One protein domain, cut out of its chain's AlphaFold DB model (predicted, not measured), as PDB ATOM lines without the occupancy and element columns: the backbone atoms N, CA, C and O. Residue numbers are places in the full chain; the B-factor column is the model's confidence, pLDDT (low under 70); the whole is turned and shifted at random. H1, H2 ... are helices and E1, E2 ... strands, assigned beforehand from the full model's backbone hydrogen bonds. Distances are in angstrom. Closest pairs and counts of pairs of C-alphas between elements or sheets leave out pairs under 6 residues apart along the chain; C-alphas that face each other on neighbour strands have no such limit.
ATOM      1  N   GLU A 127      11.173  11.423 -63.675       47.38
ATOM      2  CA  GLU A 127      10.347  12.614 -63.915       47.38
ATOM      3  C   GLU A 127       9.222  12.790 -62.871       47.38
ATOM      4  O   GLU A 127       8.929  13.909 -62.445       47.38
ATOM      5  N   GLU A 128       8.635  11.701 -62.365       45.25
ATOM      6  CA  GLU A 128       7.686  11.724 -61.238       45.25
ATOM      7  C   GLU A 128       8.397  11.956 -59.895       45.25
ATOM      8  O   GLU A 128       7.859  12.627 -59.012       45.25
ATOM      9  N   SER A 129       9.645  11.492 -59.754       45.66
ATOM     10  CA  SER A 129      10.487  11.770 -58.579       45.66
ATOM     11  C   SER A 129      10.854  13.257 -58.443       45.66
ATOM     12  O   SER A 129      11.172  13.733 -57.353       45.66
ATOM     13  N   THR A 130      10.771  14.008 -59.547       47.94
ATOM     14  CA  THR A 130      11.084  15.441 -59.618       47.94
ATOM     15  C   THR A 130       9.850  16.347 -59.530       47.94
ATOM     16  O   THR A 130      10.004  17.545 -59.291       47.94
ATOM     17  N   HIS A 131       8.624  15.804 -59.563       48.12
ATOM     18  CA  HIS A 131       7.375  16.560 -59.355       48.12
ATOM     19  C   HIS A 131       7.025  16.772 -57.859       48.12
ATOM     20  O   HIS A 131       5.904  16.580 -57.393       48.12
ATOM     21  N   GLY A 132       8.005  17.273 -57.100       54.88
ATOM     22  CA  GLY A 132       7.779  18.484 -56.303       54.88
ATOM     23  C   GLY A 132       7.302  18.390 -54.852       54.88
ATOM     24  O   GLY A 132       6.957  19.437 -54.309       54.88
ATOM     25  N   ARG A 133       7.275  17.231 -54.176       59.06
ATOM     26  CA  ARG A 133       6.977  17.216 -52.718       59.06
ATOM     27  C   ARG A 133       7.793  16.265 -51.866       59.06
ATOM     28  O   ARG A 133       7.890  16.511 -50.670       59.06
ATOM     29  N   TYR A 134       8.351  15.202 -52.430       60.31
ATOM     30  CA  TYR A 134       9.112  14.226 -51.664       60.31
ATOM     31  C   TYR A 134      10.284  13.714 -52.497       60.31
ATOM     32  O   TYR A 134      10.091  13.349 -53.652       60.31
ATOM     33  N   ARG A 135      11.483  13.664 -51.910       80.50
ATOM     34  CA  ARG A 135      12.666  13.017 -52.500       80.50
ATOM     35  C   ARG A 135      12.945  11.685 -51.819       80.50
ATOM     36  O   ARG A 135      12.628  11.520 -50.639       80.50
ATOM     37  N   ILE A 136      13.598  10.767 -52.523       75.19
ATOM     38  CA  ILE A 136      14.117   9.538 -51.911       75.19
ATOM     39  C   ILE A 136      15.180   9.922 -50.869       75.19
ATOM     40  O   ILE A 136      16.050  10.767 -51.114       75.19
ATOM     41  N   ALA A 137      15.062   9.351 -49.670       75.69
ATOM     42  CA  ALA A 137      16.038   9.520 -48.607       75.69
ATOM     43  C   ALA A 137      17.335   8.801 -48.990       75.69
ATOM     44  O   ALA A 137      17.312   7.656 -49.446       75.69
ATOM     45  N   THR A 138      18.466   9.461 -48.770       80.38
ATOM     46  CA  THR A 138      19.790   8.854 -48.946       80.38
ATOM     47  C   THR A 138      19.978   7.678 -47.984       80.38
ATOM     48  O   THR A 138      19.328   7.605 -46.939       80.38
ATOM     49  N   SER A 139      20.913   6.771 -48.278       76.62
ATOM     50  CA  SER A 139      21.193   5.617 -47.407       76.62
ATOM     51  C   SER A 139      21.576   6.017 -45.977       76.62
ATOM     52  O   SER A 139      21.309   5.279 -45.032       76.62
ATOM     53  N   GLU A 140      22.195   7.184 -45.793       80.19
ATOM     54  CA  GLU A 140      22.524   7.706 -44.465       80.19
ATOM     55  C   GLU A 140      21.270   8.173 -43.710       80.19
ATOM     56  O   GLU A 140      21.103   7.873 -42.530       80.19
ATOM     57  N   GLU A 141      20.348   8.849 -44.395       81.44
ATOM     58  CA  GLU A 141      19.069   9.278 -43.823       81.44
ATOM     59  C   GLU A 141      18.165   8.090 -43.493       81.44
ATOM     60  O   GLU A 141      17.521   8.089 -42.447       81.44
ATOM     61  N   GLN A 142      18.165   7.052 -44.335       80.44
ATOM     62  CA  GLN A 142      17.450   5.804 -44.068       80.44
ATOM     63  C   GLN A 142      17.971   5.108 -42.805       80.44
ATOM     64  O   GLN A 142      17.173   4.677 -41.976       80.44
ATOM     65  N   LYS A 143      19.298   5.057 -42.610       82.00
ATOM     66  CA  LYS A 143      19.900   4.509 -41.381       82.00
ATOM     67  C   LYS A 143      19.467   5.288 -40.142       82.00
ATOM     68  O   LYS A 143      18.997   4.682 -39.185       82.00
ATOM     69  N   ARG A 144      19.525   6.624 -40.185       83.50
ATOM     70  CA  ARG A 144      19.050   7.468 -39.070       83.50
ATOM     71  C   ARG A 144      17.553   7.294 -38.809       83.50
ATOM     72  O   ARG A 144      17.118   7.334 -37.663       83.50
ATOM     73  N   LEU A 145      16.754   7.095 -39.858       83.00
ATOM     74  CA  LEU A 145      15.322   6.843 -39.724       83.00
ATOM     75  C   LEU A 145      15.052   5.491 -39.046       83.00
ATOM     76  O   LEU A 145      14.188   5.412 -38.179       83.00
ATOM     77  N   ALA A 146      15.814   4.451 -39.395       80.62
ATOM     78  CA  ALA A 146      15.718   3.125 -38.782       80.62
ATOM     79  C   ALA A 146      16.109   3.116 -37.291       80.62
ATOM     80  O   ALA A 146      15.667   2.251 -36.537       80.62
ATOM     81  N   GLU A 147      16.901   4.092 -36.845       84.69
ATOM     82  CA  GLU A 147      17.248   4.301 -35.433       84.69
ATOM     83  C   GLU A 147      16.153   5.043 -34.642       84.69
ATOM     84  O   GLU A 147      16.213   5.110 -33.414       84.69
ATOM     85  N   SER A 148      15.127   5.582 -35.312       85.69
ATOM     86  CA  SER A 148      14.015   6.262 -34.647       85.69
ATOM     87  C   SER A 148      13.199   5.284 -33.788       85.69
ATOM     88  O   SER A 148      12.736   4.267 -34.313       85.69
ATOM     89  N   PRO A 149      12.902   5.608 -32.512       87.00
ATOM     90  CA  PRO A 149      12.096   4.750 -31.640       87.00
ATOM     91  C   PRO A 149      10.720   4.401 -32.219       87.00
ATOM     92  O   PRO A 149      10.213   3.297 -32.024       87.00
ATOM     93  N   PHE A 150      10.122   5.333 -32.970       83.56
ATOM     94  CA  PHE A 150       8.857   5.104 -33.666       83.56
ATOM     95  C   PHE A 150       9.000   4.018 -34.739       83.56
ATOM     96  O   PHE A 150       8.228   3.064 -34.757       83.56
ATOM     97  N   VAL A 151      10.016   4.132 -35.596       80.62
ATOM     98  CA  VAL A 151      10.252   3.188 -36.698       80.62
ATOM     99  C   VAL A 151      10.634   1.812 -36.165       80.62
ATOM    100  O   VAL A 151      10.141   0.811 -36.666       80.62
ATOM    101  N   GLN A 152      11.430   1.748 -35.097       82.88
ATOM    102  CA  GLN A 152      11.754   0.487 -34.427       82.88
ATOM    103  C   GLN A 152      10.512  -0.198 -33.854       82.88
ATOM    104  O   GLN A 152      10.358  -1.406 -34.017       82.88
ATOM    105  N   SER A 153       9.604   0.566 -33.239       79.69
ATOM    106  CA  SER A 153       8.347   0.024 -32.712       79.69
ATOM    107  C   SER A 153       7.456  -0.517 -33.831       79.69
ATOM    108  O   SER A 153       6.897  -1.599 -33.695       79.69
ATOM    109  N   VAL A 154       7.356   0.201 -34.955       74.31
ATOM    110  CA  VAL A 154       6.607  -0.249 -36.142       74.31
ATOM    111  C   VAL A 154       7.231  -1.519 -36.725       74.31
ATOM    112  O   VAL A 154       6.526  -2.501 -36.931       74.31
ATOM    113  N   ASN A 155       8.549  -1.546 -36.915       77.94
ATOM    114  CA  ASN A 155       9.259  -2.717 -37.432       77.94
ATOM    115  C   ASN A 155       9.061  -3.953 -36.541       77.94
ATOM    116  O   ASN A 155       8.848  -5.042 -37.060       77.94
ATOM    117  N   GLN A 156       9.066  -3.790 -35.213       79.50
ATOM    118  CA  GLN A 156       8.793  -4.880 -34.266       79.50
ATOM    119  C   GLN A 156       7.335  -5.350 -34.300       79.50
ATOM    120  O   GLN A 156       7.075  -6.538 -34.139       79.50
ATOM    121  N   LEU A 157       6.385  -4.430 -34.491       77.88
ATOM    122  CA  LEU A 157       4.957  -4.755 -34.501       77.88
ATOM    123  C   LEU A 157       4.547  -5.537 -35.757       77.88
ATOM    124  O   LEU A 157       3.623  -6.345 -35.699       77.88
ATOM    125  N   PHE A 158       5.223  -5.274 -36.876       72.94
ATOM    126  CA  PHE A 158       4.885  -5.818 -38.193       72.94
ATOM    127  C   PHE A 158       5.930  -6.790 -38.760       72.94
ATOM    128  O   PHE A 158       5.773  -7.219 -39.898       72.94
ATOM    129  N   ASP A 159       6.979  -7.124 -37.999       74.62
ATOM    130  CA  ASP A 159       8.130  -7.926 -38.453       74.62
ATOM    131  C   ASP A 159       8.703  -7.430 -39.799       74.62
ATOM    132  O   ASP A 159       8.906  -8.179 -40.753       74.62
ATOM    133  N   ALA A 160       8.891  -6.110 -39.899       68.50
ATOM    134  CA  ALA A 160       9.218  -5.414 -41.141       68.50
ATOM    135  C   ALA A 160      10.567  -4.681 -41.069       68.50
ATOM    136  O   ALA A 160      11.073  -4.350 -39.995       68.50
ATOM    137  N   VAL A 161      11.138  -4.378 -42.237       61.00
ATOM    138  CA  VAL A 161      12.331  -3.530 -42.395       61.00
ATOM    139  C   VAL A 161      11.979  -2.348 -43.299       61.00
ATOM    140  O   VAL A 161      11.164  -2.476 -44.210       61.00
ATOM    141  N   VAL A 162      12.589  -1.183 -43.062       59.31
ATOM    142  CA  VAL A 162      12.441  -0.013 -43.943       59.31
ATOM    143  C   VAL A 162      13.134  -0.308 -45.276       59.31
ATOM    144  O   VAL A 162      14.359  -0.349 -45.332       59.31
ATOM    145  N   ILE A 163      12.351  -0.522 -46.335       56.00
ATOM    146  CA  ILE A 163      12.855  -0.820 -47.690       56.00
ATOM    147  C   ILE A 163      13.077   0.475 -48.488       56.00
ATOM    148  O   ILE A 163      14.016   0.569 -49.274       56.00
ATOM    149  N   GLU A 164      12.267   1.506 -48.236       62.28
ATOM    150  CA  GLU A 164      12.387   2.818 -48.870       62.28
ATOM    151  C   GLU A 164      11.826   3.907 -47.943       62.28
ATOM    152  O   GLU A 164      10.769   3.737 -47.335       62.28
ATOM    153  N   ALA A 165      12.523   5.041 -47.833       71.50
ATOM    154  CA  ALA A 165      12.037   6.216 -47.112       71.50
ATOM    155  C   ALA A 165      12.045   7.447 -48.022       71.50
ATOM    156  O   ALA A 165      12.978   7.647 -48.801       71.50
ATOM    157  N   ARG A 166      11.021   8.298 -47.894       76.44
ATOM    158  CA  ARG A 166      10.882   9.538 -48.668       76.44
ATOM    159  C   ARG A 166      10.785  10.744 -47.741       76.44
ATOM    160  O   ARG A 166      10.052  10.723 -46.755       76.44
ATOM    161  N   ILE A 167      11.527  11.800 -48.060       70.62
ATOM    162  CA  ILE A 167      11.608  13.034 -47.272       70.62
ATOM    163  C   ILE A 167      10.831  14.122 -47.987       70.62
ATOM    164  O   ILE A 167      11.086  14.385 -49.162       70.62
ATOM    165  N   LYS A 168       9.909  14.763 -47.263       75.25
ATOM    166  CA  LYS A 168       9.176  15.920 -47.768       75.25
ATOM    167  C   LYS A 168      10.146  17.077 -48.029       75.25
ATOM    168  O   LYS A 168      10.929  17.396 -47.137       75.25
ATOM    169  N   ILE A 169      10.090  17.661 -49.225       61.38
ATOM    170  CA  ILE A 169      10.820  18.886 -49.594       61.38
ATOM    171  C   ILE A 169      10.026  20.098 -49.108       61.38
ATOM    172  O   ILE A 169       8.781  20.091 -49.278       61.38
TER     173      ILE A 169
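AT A GLANCE: This is residues 127 to 169 of the 169 residues of an uncharacterized protein of Lentisphaerae bacterium (UniProt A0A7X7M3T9). The model is a loose, open loop of chain, closed at its base by a small two-stranded ribbon of E1 and E2, with H1 and H2 turning a corner along the way out and residues 159 to 165 running back to E2. H2 lies at one end of the long axis, and residues 127 to 133 trail off beyond the ribbon at the other. The printed part has 43 residues with two named helices and two named strands in the order E1, H1, H2, E2; the sheet order is E1 - E2, antiparallel, and the class is mixed, helices and strands. The whole is loose, with a radius of gyration of the C-alphas of 11.9 A, and elongated, spanning 34 by 18 by 14 A.

IN THESE COORDINATES: Strand E1, residues 134 to 136, begins at C-alpha 134 (9.112, 14.226, -51.664) and is 6.9 A long. Strand E2, residues 166 to 168, is 6.7 A long and ends at C-alpha 168 (9.176, 15.920, -47.768). Helix H1, residues 139 to 146, is 10.5 A long. Helix H2, residues 149 to 158, is 14.4 A long and begins at C-alpha 149 (12.096, 4.750, -31.640).

HOW THE PARTS SIT: E1 and E2 are antiparallel neighbours at 148 degrees, and the C-alphas of Tyr 134 and Lys 168, which face each other, are 4.2 A apart. N 135 and O 167 are within hydrogen-bond range at 2.9 A, as are N 167 and O 135 at 2.8 A. H1 and H2 are close but not clearly touching; their closest C-alphas, of Ala 146 and Gln 152, are 6.5 A apart. Their lines are about perpendicular, at 77 degrees. H1 is apart from E2, and H2 is apart from E1. In H1 and H2 every O i to N i+4 pair is within hydrogen-bond range.

THE WHOLE: The two C-alphas farthest apart, of Glu 127 and Leu 157, are 34.6 A apart. The printed part has no cut and ends at the chain's last residue, 169. The links E1 to H1 and H1 to H2 are tight, and that from H2 to E2 is short. Mean pLDDT of the printed part is 71.4; residues 127 to 134, residues 160 to 164 and residue 169 are under 70.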